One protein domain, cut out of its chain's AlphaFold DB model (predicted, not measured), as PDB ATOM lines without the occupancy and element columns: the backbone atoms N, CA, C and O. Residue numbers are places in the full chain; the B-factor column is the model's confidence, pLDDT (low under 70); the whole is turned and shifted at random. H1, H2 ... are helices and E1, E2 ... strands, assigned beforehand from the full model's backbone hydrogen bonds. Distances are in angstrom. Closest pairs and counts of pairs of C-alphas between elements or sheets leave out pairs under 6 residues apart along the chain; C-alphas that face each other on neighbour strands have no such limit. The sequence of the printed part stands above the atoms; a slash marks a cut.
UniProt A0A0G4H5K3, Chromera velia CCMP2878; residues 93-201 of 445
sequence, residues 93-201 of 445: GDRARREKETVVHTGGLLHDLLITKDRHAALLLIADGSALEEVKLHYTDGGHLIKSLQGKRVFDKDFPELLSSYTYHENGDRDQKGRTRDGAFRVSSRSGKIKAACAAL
ATOM      1  N   GLY A  93    -105.860 -82.624  92.561       55.03
ATOM      2  CA  GLY A  93    -106.220 -83.479  93.697       55.03
ATOM      3  C   GLY A  93    -105.096 -83.960  94.610       55.03
ATOM      4  O   GLY A  93    -105.273 -83.935  95.823       55.03
ATOM      5  N   ASP A  94    -103.941 -84.361  94.086       69.62
ATOM      6  CA  ASP A  94    -102.970 -85.088  94.916       69.62
ATOM      7  C   ASP A  94    -102.122 -84.185  95.805       69.62
ATOM      8  O   ASP A  94    -101.807 -84.545  96.940       69.62
ATOM      9  N   ARG A  95    -101.751 -82.997  95.323       72.06
ATOM     10  CA  ARG A  95    -100.878 -82.102  96.088       72.06
ATOM     11  C   ARG A  95    -101.621 -81.469  97.260       72.06
ATOM     12  O   ARG A  95    -101.159 -81.579  98.391       72.06
ATOM     13  N   ALA A  96    -102.782 -80.869  96.996       70.19
ATOM     14  CA  ALA A  96    -103.603 -80.252  98.035       70.19
ATOM     15  C   ALA A  96    -104.084 -81.291  99.063       70.19
ATOM     16  O   ALA A  96    -104.129 -81.006 100.259       70.19
ATOM     17  N   ARG A  97    -104.385 -82.520  98.621       73.50
ATOM     18  CA  ARG A  97    -104.733 -83.630  99.513       73.50
ATOM     19  C   ARG A  97    -103.569 -84.031 100.417       73.50
ATOM     20  O   ARG A  97    -103.758 -84.076 101.625       73.50
ATOM     21  N   ARG A  98    -102.368 -84.247  99.868       74.56
ATOM     22  CA  ARG A  98    -101.175 -84.579 100.672       74.56
ATOM     23  C   ARG A  98    -100.831 -83.473 101.668       74.56
ATOM     24  O   ARG A  98    -100.455 -83.760 102.802       74.56
ATOM     25  N   GLU A  99    -100.967 -82.209 101.269       71.25
ATOM     26  CA  GLU A  99    -100.745 -81.062 102.158       71.25
ATOM     27  C   GLU A  99    -101.743 -81.065 103.330       71.25
ATOM     28  O   GLU A  99    -101.324 -80.943 104.482       71.25
ATOM     29  N   LYS A 100    -103.034 -81.307 103.060       73.31
ATOM     30  CA  LYS A 100    -104.071 -81.461 104.095       73.31
ATOM     31  C   LYS A 100    -103.797 -82.652 105.019       73.31
ATOM     32  O   LYS A 100    -103.797 -82.481 106.235       73.31
ATOM     33  N   GLU A 101    -103.499 -83.825 104.460       78.62
ATOM     34  CA  GLU A 101    -103.162 -85.037 105.223       78.62
ATOM     35  C   GLU A 101    -101.967 -84.793 106.156       78.62
ATOM     36  O   GLU A 101    -101.984 -85.216 107.310       78.62
ATOM     37  N   THR A 102    -100.964 -84.031 105.707       74.56
ATOM     38  CA  THR A 102     -99.789 -83.720 106.536       74.56
ATOM     39  C   THR A 102    -100.125 -82.764 107.686       74.56
ATOM     40  O   THR A 102     -99.609 -82.945 108.791       74.56
ATOM     41  N   VAL A 103    -101.004 -81.772 107.476       78.19
ATOM     42  CA  VAL A 103    -101.483 -80.881 108.553       78.19
ATOM     43  C   VAL A 103    -102.249 -81.674 109.605       78.19
ATOM     44  O   VAL A 103    -101.950 -81.540 110.790       78.19
ATOM     45  N   VAL A 104    -103.193 -82.515 109.176       79.69
ATOM     46  CA  VAL A 104    -104.006 -83.346 110.077       79.69
ATOM     47  C   VAL A 104    -103.115 -84.310 110.854       79.69
ATOM     48  O   VAL A 104    -103.201 -84.370 112.077       79.69
ATOM     49  N   HIS A 105    -102.191 -84.992 110.174       81.69
ATOM     50  CA  HIS A 105    -101.245 -85.900 110.816       81.69
ATOM     51  C   HIS A 105    -100.344 -85.186 111.835       81.69
ATOM     52  O   HIS A 105    -100.196 -85.642 112.967       81.69
ATOM     53  N   THR A 106     -99.784 -84.028 111.467       77.56
ATOM     54  CA  THR A 106     -98.952 -83.215 112.369       77.56
ATOM     55  C   THR A 106     -99.748 -82.723 113.577       77.56
ATOM     56  O   THR A 106     -99.251 -82.773 114.700       77.56
ATOM     57  N   GLY A 107    -100.982 -82.264 113.355       80.06
ATOM     58  CA  GLY A 107    -101.889 -81.820 114.409       80.06
ATOM     59  C   GLY A 107    -102.257 -82.945 115.373       80.06
ATOM     60  O   GLY A 107    -102.169 -82.745 116.580       80.06
ATOM     61  N   GLY A 108    -102.588 -84.130 114.850       80.00
ATOM     62  CA  GLY A 108    -102.909 -85.317 115.648       80.00
ATOM     63  C   GLY A 108    -101.748 -85.751 116.540       80.00
ATOM     64  O   GLY A 108    -101.927 -85.911 117.741       80.00
ATOM     65  N   LEU A 109    -100.530 -85.824 115.993       80.25
ATOM     66  CA  LEU A 109     -99.345 -86.154 116.791       80.25
ATOM     67  C   LEU A 109     -99.096 -85.133 117.904       80.25
ATOM     68  O   LEU A 109     -98.869 -85.509 119.047       80.25
ATOM     69  N   LEU A 110     -99.145 -83.836 117.593       81.12
ATOM     70  CA  LEU A 110     -98.939 -82.788 118.594       81.12
ATOM     71  C   LEU A 110    -100.012 -82.809 119.685       81.12
ATOM     72  O   LEU A 110     -99.704 -82.561 120.846       81.12
ATOM     73  N   HIS A 111    -101.251 -83.110 119.315       81.25
ATOM     74  CA  HIS A 111    -102.358 -83.257 120.244       81.25
ATOM     75  C   HIS A 111    -102.146 -84.439 121.191       81.25
ATOM     76  O   HIS A 111    -102.173 -84.250 122.405       81.25
ATOM     77  N   ASP A 112    -101.854 -85.628 120.663       81.38
ATOM     78  CA  ASP A 112    -101.629 -86.831 121.473       81.38
ATOM     79  C   ASP A 112    -100.459 -86.635 122.451       81.38
ATOM     80  O   ASP A 112    -100.509 -87.063 123.605       81.38
ATOM     81  N   LEU A 113     -99.432 -85.893 122.029       77.12
ATOM     82  CA  LEU A 113     -98.307 -85.516 122.884       77.12
ATOM     83  C   LEU A 113     -98.675 -84.576 124.032       77.12
ATOM     84  O   LEU A 113     -98.031 -84.628 125.078       77.12
ATOM     85  N   LEU A 114     -99.666 -83.708 123.837       79.88
ATOM     86  CA  LEU A 114    -100.094 -82.735 124.839       79.88
ATOM     87  C   LEU A 114    -101.195 -83.277 125.755       79.88
ATOM     88  O   LEU A 114    -101.241 -82.879 126.911       79.88
ATOM     89  N   ILE A 115    -102.054 -84.178 125.266       74.88
ATOM     90  CA  ILE A 115    -103.143 -84.778 126.057       74.88
ATOM     91  C   ILE A 115    -102.647 -85.887 126.982       74.88
ATOM     92  O   ILE A 115    -103.190 -86.072 128.064       74.88
ATOM     93  N   THR A 116    -101.617 -86.634 126.589       73.12
ATOM     94  CA  THR A 116    -101.142 -87.791 127.372       73.12
ATOM     95  C   THR A 116    -100.507 -87.430 128.716       73.12
ATOM     96  O   THR A 116    -100.171 -88.327 129.489       73.12
ATOM     97  N   LYS A 117    -100.323 -86.141 129.015       70.00
ATOM     98  CA  LYS A 117     -99.714 -85.666 130.254       70.00
ATOM     99  C   LYS A 117    -100.516 -84.500 130.817       70.00
ATOM    100  O   LYS A 117    -100.815 -83.545 130.104       70.00
ATOM    101  N   ASP A 118    -100.809 -84.549 132.111       73.56
ATOM    102  CA  ASP A 118    -101.483 -83.452 132.803       73.56
ATOM    103  C   ASP A 118    -100.608 -82.181 132.798       73.56
ATOM    104  O   ASP A 118     -99.377 -82.251 132.876       73.56
ATOM    105  N   ARG A 119    -101.248 -81.000 132.789       80.25
ATOM    106  CA  ARG A 119    -100.617 -79.668 132.970       80.25
ATOM    107  C   ARG A 119     -99.724 -79.163 131.833       80.25
ATOM    108  O   ARG A 119     -98.811 -78.365 132.067       80.25
ATOM    109  N   HIS A 120    -100.000 -79.563 130.598       85.38
ATOM    110  CA  HIS A 120     -99.351 -78.971 129.432       85.38
ATOM    111  C   HIS A 120    -100.193 -77.846 128.824       85.38
ATOM    112  O   HIS A 120    -101.385 -77.999 128.579       85.38
ATOM    113  N   ALA A 121     -99.560 -76.705 128.542       85.44
ATOM    114  CA  ALA A 121    -100.176 -75.600 127.814       85.44
ATOM    115  C   ALA A 121     -99.265 -75.163 126.665       85.44
ATOM    116  O   ALA A 121     -98.141 -74.703 126.871       85.44
ATOM    117  N   ALA A 122     -99.759 -75.282 125.434       90.00
ATOM    118  CA  ALA A 122     -99.003 -74.958 124.231       90.00
ATOM    119  C   ALA A 122     -99.857 -74.164 123.242       90.00
ATOM    120  O   ALA A 122    -101.073 -74.323 123.182       90.00
ATOM    121  N   LEU A 123     -99.199 -73.335 122.433       91.12
ATOM    122  CA  LEU A 123     -99.798 -72.707 121.263       91.12
ATOM    123  C   LEU A 123     -98.969 -73.079 120.036       91.12
ATOM    124  O   LEU A 123     -97.783 -72.761 119.962       91.12
ATOM    125  N   LEU A 124     -99.589 -73.780 119.091       92.25
ATOM    126  CA  LEU A 124     -98.940 -74.322 117.900       92.25
ATOM    127  C   LEU A 124     -99.570 -73.694 116.658       92.25
ATOM    128  O   LEU A 124    -100.770 -73.816 116.432       92.25
ATOM    129  N   LEU A 125     -98.752 -73.035 115.846       91.81
ATOM    130  CA  LEU A 125     -99.139 -72.507 114.544       91.81
ATOM    131  C   LEU A 125     -98.577 -73.422 113.458       91.81
ATOM    132  O   LEU A 125     -97.364 -73.451 113.231       91.81
ATOM    133  N   ILE A 126     -99.457 -74.172 112.800       91.06
ATOM    134  CA  ILE A 126     -99.101 -75.110 111.733       91.06
ATOM    135  C   ILE A 126     -99.523 -74.494 110.402       91.06
ATOM    136  O   ILE A 126    -100.710 -74.314 110.149       91.06
ATOM    137  N   ALA A 127     -98.557 -74.158 109.553       86.88
ATOM    138  CA  ALA A 127     -98.825 -73.557 108.247       86.88
ATOM    139  C   ALA A 127     -97.684 -73.836 107.260       86.88
ATOM    140  O   ALA A 127     -96.616 -74.330 107.645       86.88
ATOM    141  N   ASP A 128     -97.910 -73.545 105.977       84.00
ATOM    142  CA  ASP A 128     -96.853 -73.653 104.971       84.00
ATOM    143  C   ASP A 128     -95.718 -72.657 105.269       84.00
ATOM    144  O   ASP A 128     -95.927 -71.595 105.858       84.00
ATOM    145  N   GLY A 129     -94.492 -73.019 104.892       76.31
ATOM    146  CA  GLY A 129     -93.291 -72.239 105.179       76.31
ATOM    147  C   GLY A 129     -93.383 -70.803 104.664       76.31
ATOM    148  O   GLY A 129     -93.019 -69.888 105.396       76.31
ATOM    149  N   SER A 130     -93.939 -70.612 103.467       81.00
ATOM    150  CA  SER A 130     -94.135 -69.301 102.836       81.00
ATOM    151  C   SER A 130     -95.106 -68.412 103.618       81.00
ATOM    152  O   SER A 130     -94.764 -67.281 103.944       81.00
ATOM    153  N   ALA A 131     -96.270 -68.941 104.009       78.81
ATOM    154  CA  ALA A 131     -97.275 -68.209 104.790       78.81
ATOM    155  C   ALA A 131     -96.750 -67.768 106.168       78.81
ATOM    156  O   ALA A 131     -97.215 -66.798 106.761       78.81
ATOM    157  N   LEU A 132     -95.769 -68.500 106.690       70.31
ATOM    158  CA  LEU A 132     -95.141 -68.211 107.965       70.31
ATOM    159  C   LEU A 132     -94.027 -67.148 107.836       70.31
ATOM    160  O   LEU A 132     -93.816 -66.371 108.769       70.31
ATOM    161  N   GLU A 133     -93.292 -67.080 106.727       78.00
ATOM    162  CA  GLU A 133     -92.127 -66.188 106.572       78.00
ATOM    163  C   GLU A 133     -92.459 -64.687 106.644       78.00
ATOM    164  O   GLU A 133     -91.609 -63.898 107.050       78.00
ATOM    165  N   GLU A 134     -93.705 -64.298 106.373       70.00
ATOM    166  CA  GLU A 134     -94.132 -62.892 106.379       70.00
ATOM    167  C   GLU A 134     -94.276 -62.278 107.783       70.00
ATOM    168  O   GLU A 134     -94.310 -61.056 107.934       70.00
ATOM    169  N   VAL A 135     -94.337 -63.095 108.839       75.75
ATOM    170  CA  VAL A 135     -94.494 -62.592 110.212       75.75
ATOM    171  C   VAL A 135     -93.124 -62.413 110.854       75.75
ATOM    172  O   VAL A 135     -92.482 -63.404 111.218       75.75
ATOM    173  N   LYS A 136     -92.694 -61.157 111.042       81.69
ATOM    174  CA  LYS A 136     -91.531 -60.832 111.884       81.69
ATOM    175  C   LYS A 136     -91.791 -61.338 113.299       81.69
ATOM    176  O   LYS A 136     -92.707 -60.877 113.974       81.69
ATOM    177  N   LEU A 137     -90.984 -62.300 113.732       85.00
ATOM    178  CA  LEU A 137     -91.117 -62.901 115.049       85.00
ATOM    179  C   LEU A 137     -90.245 -62.177 116.064       85.00
ATOM    180  O   LEU A 137     -89.048 -61.992 115.850       85.00
ATOM    181  N   HIS A 138     -90.848 -61.854 117.199       90.88
ATOM    182  CA  HIS A 138     -90.119 -61.552 118.420       90.88
ATOM    183  C   HIS A 138     -90.078 -62.818 119.272       90.88
ATOM    184  O   HIS A 138     -91.074 -63.526 119.363       90.88
ATOM    185  N   TYR A 139     -88.931 -63.130 119.869       92.38
ATOM    186  CA  TYR A 139     -88.769 -64.315 120.712       92.38
ATOM    187  C   TYR A 139     -88.734 -63.889 122.175       92.38
ATOM    188  O   TYR A 139     -87.880 -63.090 122.559       92.38
ATOM    189  N   THR A 140     -89.651 -64.413 122.984       89.81
ATOM    190  CA  THR A 140     -89.765 -64.082 124.417       89.81
ATOM    191  C   THR A 140     -88.536 -64.542 125.204       89.81
ATOM    192  O   THR A 140     -88.145 -63.917 126.187       89.81
ATOM    193  N   ASP A 141     -87.880 -65.600 124.735       90.38
ATOM    194  CA  ASP A 141     -86.697 -66.206 125.334       90.38
ATOM    195  C   ASP A 141     -85.382 -65.744 124.679       90.38
ATOM    196  O   ASP A 141     -84.348 -66.384 124.859       90.38
ATOM    197  N   GLY A 142     -85.405 -64.693 123.852       92.50
ATOM    198  CA  GLY A 142     -84.229 -64.251 123.092       92.50
ATOM    199  C   GLY A 142     -83.765 -65.239 122.009       92.50
ATOM    200  O   GLY A 142     -82.646 -65.127 121.504       92.50
ATOM    201  N   GLY A 143     -84.598 -66.220 121.645       92.19
ATOM    202  CA  GLY A 143     -84.319 -67.207 120.604       92.19
ATOM    203  C   GLY A 143     -83.400 -68.348 121.053       92.19
ATOM    204  O   GLY A 143     -82.794 -69.019 120.214       92.19
ATOM    205  N   HIS A 144     -83.248 -68.579 122.357       90.94
ATOM    206  CA  HIS A 144     -82.426 -69.676 122.872       90.94
ATOM    207  C   HIS A 144     -83.012 -71.050 122.536       90.94
ATOM    208  O   HIS A 144     -82.274 -71.963 122.160       90.94
ATOM    209  N   LEU A 145     -84.330 -71.192 122.639       89.50
ATOM    210  CA  LEU A 145     -85.047 -72.425 122.384       89.50
ATOM    211  C   LEU A 145     -84.960 -72.802 120.913       89.50
ATOM    212  O   LEU A 145     -84.534 -73.910 120.594       89.50
ATOM    213  N   ILE A 146     -85.268 -71.878 120.003       92.88
ATOM    214  CA  ILE A 146     -85.231 -72.186 118.569       92.88
ATOM    215  C   ILE A 146     -83.833 -72.612 118.092       92.88
ATOM    216  O   ILE A 146     -83.736 -73.487 117.238       92.88
ATOM    217  N   LYS A 147     -82.750 -72.097 118.697       92.69
ATOM    218  CA  LYS A 147     -81.380 -72.578 118.431       92.69
ATOM    219  C   LYS A 147     -81.200 -74.053 118.804       92.69
ATOM    220  O   LYS A 147     -80.569 -74.790 118.058       92.69
ATOM    221  N   SER A 148     -81.784 -74.498 119.919       89.94
ATOM    222  CA  SER A 148     -81.760 -75.916 120.321       89.94
ATOM    223  C   SER A 148     -82.652 -76.814 119.453       89.94
ATOM    224  O   SER A 148     -82.400 -78.010 119.350       89.94
ATOM    225  N   LEU A 149     -83.663 -76.233 118.795       91.00
ATOM    226  CA  LEU A 149     -84.609 -76.935 117.916       91.00
ATOM    227  C   LEU A 149     -84.258 -76.823 116.438       91.00
ATOM    228  O   LEU A 149     -85.026 -77.260 115.578       91.00
ATOM    229  N   GLN A 150     -83.108 -76.237 116.116       92.75
ATOM    230  CA  GLN A 150     -82.716 -76.024 114.739       92.75
ATOM    231  C   GLN A 150     -82.581 -77.369 114.011       92.75
ATOM    232  O   GLN A 150     -81.814 -78.243 114.403       92.75
ATOM    233  N   GLY A 151     -83.352 -77.530 112.935       93.44
ATOM    234  CA  GLY A 151     -83.374 -78.754 112.131       93.44
ATOM    235  C   GLY A 151     -84.286 -79.862 112.664       93.44
ATOM    236  O   GLY A 151     -84.549 -80.801 111.912       93.44
ATOM    237  N   LYS A 152     -84.820 -79.725 113.885       94.88
ATOM    238  CA  LYS A 152     -85.743 -80.691 114.487       94.88
ATOM    239  C   LYS A 152     -87.112 -80.673 113.814       94.88
ATOM    240  O   LYS A 152     -87.578 -79.640 113.311       94.88
ATOM    241  N   ARG A 153     -87.766 -81.829 113.821       95.00
ATOM    242  CA  ARG A 153     -89.125 -82.041 113.321       95.00
ATOM    243  C   ARG A 153     -90.011 -82.597 114.424       95.00
ATOM    244  O   ARG A 153     -89.542 -83.307 115.302       95.00
ATOM    245  N   VAL A 154     -91.310 -82.342 114.313       91.75
ATOM    246  CA  VAL A 154     -92.330 -82.920 115.204       91.75
ATOM    247  C   VAL A 154     -92.356 -84.452 115.200       91.75
ATOM    248  O   VAL A 154     -92.816 -85.056 116.159       91.75
ATOM    249  N   PHE A 155     -91.851 -85.070 114.130       89.62
ATOM    250  CA  PHE A 155     -91.777 -86.524 113.963       89.62
ATOM    251  C   PHE A 155     -90.471 -87.132 114.497       89.62
ATOM    252  O   PHE A 155     -90.297 -88.348 114.427       89.62
ATOM    253  N   ASP A 156     -89.523 -86.313 114.965       93.62
ATOM    254  CA  ASP A 156     -88.278 -86.834 115.522       93.62
ATOM    255  C   ASP A 156     -88.582 -87.564 116.837       93.62
ATOM    256  O   ASP A 156     -89.377 -87.099 117.654       93.62
ATOM    257  N   LYS A 157     -87.930 -88.711 117.061       91.88
ATOM    258  CA  LYS A 157     -88.198 -89.586 118.216       91.88
ATOM    259  C   LYS A 157     -88.041 -88.872 119.569       91.88
ATOM    260  O   LYS A 157     -88.716 -89.237 120.523       91.88
ATOM    261  N   ASP A 158     -87.165 -87.873 119.650       91.69
ATOM    262  CA  ASP A 158     -86.884 -87.092 120.859       91.69
ATOM    263  C   ASP A 158     -87.756 -85.832 121.004       91.69
ATOM    264  O   ASP A 158     -87.769 -85.198 122.062       91.69
ATOM    265  N   PHE A 159     -88.522 -85.463 119.973       89.56
ATOM    266  CA  PHE A 159     -89.385 -84.285 120.013       89.56
ATOM    267  C   PHE A 159     -90.491 -84.347 121.086       89.56
ATOM    268  O   PHE A 159     -90.699 -83.332 121.749       89.56
ATOM    269  N   PRO A 160     -91.171 -85.485 121.334       88.00
ATOM    270  CA  PRO A 160     -92.148 -85.642 122.420       88.00
ATOM    271  C   PRO A 160     -91.652 -85.214 123.806       88.00
ATOM    272  O   PRO A 160     -92.300 -84.433 124.510       88.00
ATOM    273  N   GLU A 161     -90.487 -85.727 124.203       87.50
ATOM    274  CA  GLU A 161     -89.861 -85.438 125.496       87.50
ATOM    275  C   GLU A 161     -89.461 -83.972 125.574       87.50
ATOM    276  O   GLU A 161     -89.708 -83.285 126.570       87.50
ATOM    277  N   LEU A 162     -88.917 -83.472 124.469       87.56
ATOM    278  CA  LEU A 162     -88.526 -82.092 124.336       87.56
ATOM    279  C   LEU A 162     -89.735 -81.151 124.461       87.56
ATOM    280  O   LEU A 162     -89.702 -80.234 125.280       87.56
ATOM    281  N   LEU A 163     -90.818 -81.384 123.712       87.62
ATOM    282  CA  LEU A 163     -92.032 -80.566 123.745       87.62
ATOM    283  C   LEU A 163     -92.647 -80.583 125.144       87.62
ATOM    284  O   LEU A 163     -93.018 -79.526 125.658       87.62
ATOM    285  N   SER A 164     -92.684 -81.757 125.781       86.25
ATOM    286  CA  SER A 164     -93.150 -81.906 127.161       86.25
ATOM    287  C   SER A 164     -92.364 -80.988 128.101       86.25
ATOM    288  O   SER A 164     -92.956 -80.240 128.871       86.25
ATOM    289  N   SER A 165     -91.032 -80.972 127.989       85.00
ATOM    290  CA  SER A 165     -90.178 -80.155 128.860       85.00
ATOM    291  C   SER A 165     -90.432 -78.646 128.754       85.00
ATOM    292  O   SER A 165     -90.129 -77.921 129.698       85.00
ATOM    293  N   TYR A 166     -90.992 -78.167 127.636       84.69
ATOM    294  CA  TYR A 166     -91.284 -76.747 127.407       84.69
ATOM    295  C   TYR A 166     -92.734 -76.363 127.667       84.69
ATOM    296  O   TYR A 166     -93.004 -75.224 128.027       84.69
ATOM    297  N   THR A 167     -93.659 -77.293 127.468       87.00
ATOM    298  CA  THR A 167     -95.099 -77.034 127.593       87.00
ATOM    299  C   THR A 167     -95.628 -77.352 128.985       87.00
ATOM    300  O   THR A 167     -96.728 -76.919 129.317       87.00
ATOM    301  N   TYR A 168     -94.850 -78.072 129.801       85.56
ATOM    302  CA  TYR A 168     -95.196 -78.371 131.185       85.56
ATOM    303  C   TYR A 168     -95.204 -77.104 132.040       85.56
ATOM    304  O   TYR A 168     -94.197 -76.390 132.125       85.56
ATOM    305  N   HIS A 169     -96.342 -76.851 132.681       77.38
ATOM    306  CA  HIS A 169     -96.578 -75.661 133.482       77.38
ATOM    307  C   HIS A 169     -96.512 -75.993 134.981       77.38
ATOM    308  O   HIS A 169     -97.497 -76.416 135.586       77.38
ATOM    309  N   GLU A 170     -95.356 -75.758 135.602       71.06
ATOM    310  CA  GLU A 170     -95.154 -75.917 137.046       71.06
ATOM    311  C   GLU A 170     -94.555 -74.624 137.610       71.06
ATOM    312  O   GLU A 170     -93.443 -74.245 137.264       71.06
ATOM    313  N   ASN A 171     -95.314 -73.917 138.453       63.94
ATOM    314  CA  ASN A 171     -94.878 -72.683 139.125       63.94
ATOM    315  C   ASN A 171     -94.428 -71.539 138.185       63.94
ATOM    316  O   ASN A 171     -93.491 -70.798 138.485       63.94
ATOM    317  N   GLY A 172     -95.150 -71.359 137.075       67.88
ATOM    318  CA  GLY A 172     -94.974 -70.259 136.122       67.88
ATOM    319  C   GLY A 172     -94.300 -70.685 134.817       67.88
ATOM    320  O   GLY A 172     -93.699 -71.749 134.716       67.88
ATOM    321  N   ASP A 173     -94.390 -69.836 133.794       78.06
ATOM    322  CA  ASP A 173     -93.845 -70.101 132.455       78.06
ATOM    323  C   ASP A 173     -92.316 -69.906 132.396       78.06
ATOM    324  O   ASP A 173     -91.811 -69.177 131.537       78.06
ATOM    325  N   ARG A 174     -91.549 -70.494 133.324       81.88
ATOM    326  CA  ARG A 174     -90.077 -70.428 133.333       81.88
ATOM    327  C   ARG A 174     -89.434 -71.806 133.461       81.88
ATOM    328  O   ARG A 174     -89.945 -72.692 134.129       81.88
ATOM    329  N   ASP A 175     -88.298 -71.988 132.795       81.12
ATOM    330  CA  ASP A 175     -87.487 -73.197 132.912       81.12
ATOM    331  C   ASP A 175     -86.572 -73.180 134.151       81.12
ATOM    332  O   ASP A 175     -86.486 -72.188 134.873       81.12
ATOM    333  N   GLN A 176     -85.829 -74.271 134.376       81.94
ATOM    334  CA  GLN A 176     -84.861 -74.391 135.480       81.94
ATOM    335  C   GLN A 176     -83.757 -73.314 135.462       81.94
ATOM    336  O   GLN A 176     -83.102 -73.087 136.473       81.94
ATOM    337  N   LYS A 177     -83.531 -72.651 134.320       83.62
ATOM    338  CA  LYS A 177     -82.568 -71.551 134.155       83.62
ATOM    339  C   LYS A 177     -83.242 -70.174 134.258       83.62
ATOM    340  O   LYS A 177     -82.611 -69.166 133.954       83.62
ATOM    341  N   GLY A 178     -84.520 -70.121 134.639       84.69
ATOM    342  CA  GLY A 178     -85.313 -68.900 134.747       84.69
ATOM    343  C   GLY A 178     -85.714 -68.281 133.405       84.69
ATOM    344  O   GLY A 178     -86.224 -67.157 133.394       84.69
ATOM    345  N   ARG A 179     -85.494 -68.971 132.279       83.69
ATOM    346  CA  ARG A 179     -85.866 -68.494 130.939       83.69
ATOM    347  C   ARG A 179     -87.346 -68.715 130.719       83.69
ATOM    348  O   ARG A 179     -87.877 -69.744 131.125       83.69
ATOM    349  N   THR A 180     -88.001 -67.768 130.062       84.88
ATOM    350  CA  THR A 180     -89.422 -67.921 129.763       84.88
ATOM    351  C   THR A 180     -89.664 -69.049 128.760       84.88
ATOM    352  O   THR A 180     -88.911 -69.227 127.802       84.88
ATOM    353  N   ARG A 181     -90.715 -69.824 129.019       84.81
ATOM    354  CA  ARG A 181     -91.290 -70.835 128.126       84.81
ATOM    355  C   ARG A 181     -92.573 -70.332 127.457       84.81
ATOM    356  O   ARG A 181     -93.228 -71.087 126.745       84.81
ATOM    357  N   ASP A 182     -92.945 -69.080 127.714       85.38
ATOM    358  CA  ASP A 182     -94.158 -68.486 127.172       85.38
ATOM    359  C   ASP A 182     -93.971 -68.143 125.692       85.38
ATOM    360  O   ASP A 182     -92.923 -67.649 125.276       85.38
ATOM    361  N   GLY A 183     -94.993 -68.400 124.887       91.06
ATOM    362  CA  GLY A 183     -94.992 -68.143 123.451       91.06
ATOM    363  C   GLY A 183     -95.441 -69.331 122.608       91.06
ATOM    364  O   GLY A 183     -95.771 -70.413 123.097       91.06
ATOM    365  N   ALA A 184     -95.478 -69.100 121.300       93.31
ATOM    366  CA  ALA A 184     -95.954 -70.068 120.328       93.31
ATOM    367  C   ALA A 184     -94.819 -70.825 119.635       93.31
ATOM    368  O   ALA A 184     -93.714 -70.315 119.422       93.31
ATOM    369  N   PHE A 185     -95.140 -72.039 119.210       93.38
ATOM    370  CA  PHE A 185     -94.366 -72.806 118.249       93.38
ATOM    371  C   PHE A 185     -94.897 -72.543 116.845       93.38
ATOM    372  O   PHE A 185     -96.106 -72.500 116.625       93.38
ATOM    373  N   ARG A 186     -93.995 -72.416 115.873       93.00
ATOM    374  CA  ARG A 186     -94.346 -72.437 114.449       93.00
ATOM    375  C   ARG A 186     -93.809 -73.702 113.821       93.00
ATOM    376  O   ARG A 186     -92.604 -73.953 113.872       93.00
ATOM    377  N   VAL A 187     -94.696 -74.458 113.198       93.25
ATOM    378  CA  VAL A 187     -94.396 -75.751 112.595       93.25
ATOM    379  C   VAL A 187     -94.729 -75.683 111.114       93.25
ATOM    380  O   VAL A 187     -95.817 -75.273 110.720       93.25
ATOM    381  N   SER A 188     -93.773 -76.082 110.279       91.50
ATOM    382  CA  SER A 188     -94.023 -76.249 108.850       91.50
ATOM    383  C   SER A 188     -94.986 -77.410 108.644       91.50
ATOM    384  O   SER A 188     -94.625 -78.548 108.940       91.50
ATOM    385  N   SER A 189     -96.158 -77.140 108.073       88.00
ATOM    386  CA  SER A 189     -97.154 -78.165 107.744       88.00
ATOM    387  C   SER A 189     -96.565 -79.288 106.892       88.00
ATOM    388  O   SER A 189     -96.780 -80.452 107.181       88.00
ATOM    389  N   ARG A 190     -95.762 -78.950 105.875       86.44
ATOM    390  CA  ARG A 190     -95.219 -79.919 104.911       86.44
ATOM    391  C   ARG A 190     -94.121 -80.821 105.467       86.44
ATOM    392  O   ARG A 190     -93.969 -81.953 105.027       86.44
ATOM    393  N   SER A 191     -93.272 -80.293 106.342       90.00
ATOM    394  CA  SER A 191     -92.054 -80.999 106.772       90.00
ATOM    395  C   SER A 191     -92.042 -81.361 108.248       90.00
ATOM    396  O   SER A 191     -91.101 -82.018 108.694       90.00
ATOM    397  N   GLY A 192     -93.018 -80.874 109.015       91.00
ATOM    398  CA  GLY A 192     -93.019 -80.933 110.471       91.00
ATOM    399  C   GLY A 192     -91.862 -80.170 111.118       91.00
ATOM    400  O   GLY A 192     -91.674 -80.276 112.325       91.00
ATOM    401  N   LYS A 193     -91.046 -79.433 110.349       93.94
ATOM    402  CA  LYS A 193     -89.885 -78.709 110.880       93.94
ATOM    403  C   LYS A 193     -90.338 -77.603 111.819       93.94
ATOM    404  O   LYS A 193     -91.203 -76.801 111.457       93.94
ATOM    405  N   ILE A 194     -89.675 -77.509 112.965       93.31
ATOM    406  CA  ILE A 194     -89.859 -76.400 113.895       93.31
ATOM    407  C   ILE A 194     -89.161 -75.169 113.319       93.31
ATOM    408  O   ILE A 194     -87.952 -75.155 113.094       93.31
ATOM    409  N   LYS A 195     -89.951 -74.142 113.017       93.44
ATOM    410  CA  LYS A 195     -89.496 -72.877 112.423       93.44
ATOM    411  C   LYS A 195     -89.319 -71.784 113.469       93.44
ATOM    412  O   LYS A 195     -88.498 -70.893 113.287       93.44
ATOM    413  N   ALA A 196     -90.085 -71.850 114.551       92.88
ATOM    414  CA  ALA A 196     -89.955 -70.961 115.694       92.88
ATOM    415  C   ALA A 196     -90.454 -71.655 116.959       92.88
ATOM    416  O   ALA A 196     -91.296 -72.550 116.888       92.88
ATOM    417  N   ALA A 197     -89.951 -71.205 118.099       93.50
ATOM    418  CA  ALA A 197     -90.380 -71.614 119.424       93.50
ATOM    419  C   ALA A 197     -90.210 -70.419 120.366       93.50
ATOM    420  O   ALA A 197     -89.328 -69.596 120.112       93.50
ATOM    421  N   CYS A 198     -91.059 -70.300 121.390       92.88
ATOM    422  CA  CYS A 198     -91.157 -69.092 122.223       92.88
ATOM    423  C   CYS A 198     -91.411 -67.814 121.394       92.88
ATOM    424  O   CYS A 198     -90.915 -66.730 121.706       92.88
ATOM    425  N   ALA A 199     -92.159 -67.932 120.293       93.50
ATOM    426  CA  ALA A 199     -92.517 -66.783 119.474       93.50
ATOM    427  C   ALA A 199     -93.600 -65.957 120.180       93.50
ATOM    428  O   ALA A 199     -94.695 -66.459 120.448       93.50
ATOM    429  N   ALA A 200     -93.308 -64.688 120.448       92.62
ATOM    430  CA  ALA A 200     -94.300 -63.698 120.818       92.62
ATOM    431  C   ALA A 200     -95.191 -63.435 119.604       92.62
ATOM    432  O   ALA A 200     -94.716 -63.117 118.509       92.62
ATOM    433  N   LEU A 201     -96.490 -63.592 119.811       90.06
ATOM    434  CA  LEU A 201     -97.495 -63.315 118.801       90.06
ATOM    435  C   LEU A 201     -98.148 -61.967 119.096       90.06
ATOM    436  O   LEU A 201     -98.241 -61.586 120.266       90.06
TER     437      LEU A 201
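What this domain is: This is residues 93 to 201 of the 445 residues of a protein of Chromera velia CCMP2878 (UniProt A0A0G4H5K3). A small twisted sheet of three strands has the long helix H1 running along one face and the short helix H2 over the opposite face; short H3 covers E3, and H4 meets H1 at residues 113 to 114. A long loop, residues 168 to 183, leads from H4 back to the sheet. The 109 printed residues, with four named helices and three named strands in the order H1 E1 H2 H3 H4 E2 E3, are of mixed class; the mixed sheet has the order E1 E2 E3. The whole is compact, with a radius of gyration of the C-alphas of 13.9 A, and spans 48 by 32 by 21 A.

How they stand to each other: H1, residues 93 to 115, is on the sheet of E1, residues 123 to 127, E2, residues 184 to 188, and E3, residues 194 to 200, at a height over the sheet of 10.1 A. It runs along the strands, 12 degrees from E1 on the local plane; the closest C-alphas, Val 103 and Ile 126, are 7.0 A apart. H2, residues 129 to 133, is on the opposite face, over E2. H3, residues 144 to 148, is over E3; the closest C-alphas, Ile 146 and Ala 197, are 5.3 A apart. H4, residues 159 to 167, only grazes the sheet and only just touches H1, with 3 pairs of C-alphas within 8 A, the closest Leu 113 and Pro 160 at 6.2 A. E1 and E2 are parallel, with N 125 and O 185 2.8 A apart; with H2, H3 and H4 between, they form a strand-helix-strand unit. E2 and E3 form an antiparallel hairpin, with N 186 and O 196 2.9 A apart. In H1, H2, H3 and H4 every O i to N i+4 pair is within hydrogen-bond range.

Where its parts are: H1 begins at C-alpha 93 (-106.220, -83.479, 93.697) and is 32.5 A long. E1 is 13.1 A, H4 11.9 A and E2 13.2 A long. E3, 15.1 A long, ends at C-alpha 200 (-94.300, -63.698, 120.818).

The domain as a whole: The C-alphas farthest apart, Gly 93 and Lys 177, are 48.4 A apart. The printed part has no cut; the link H4 to E2 is long. The pLDDT is under 70 at residues 93 to 94 and 171 to 172.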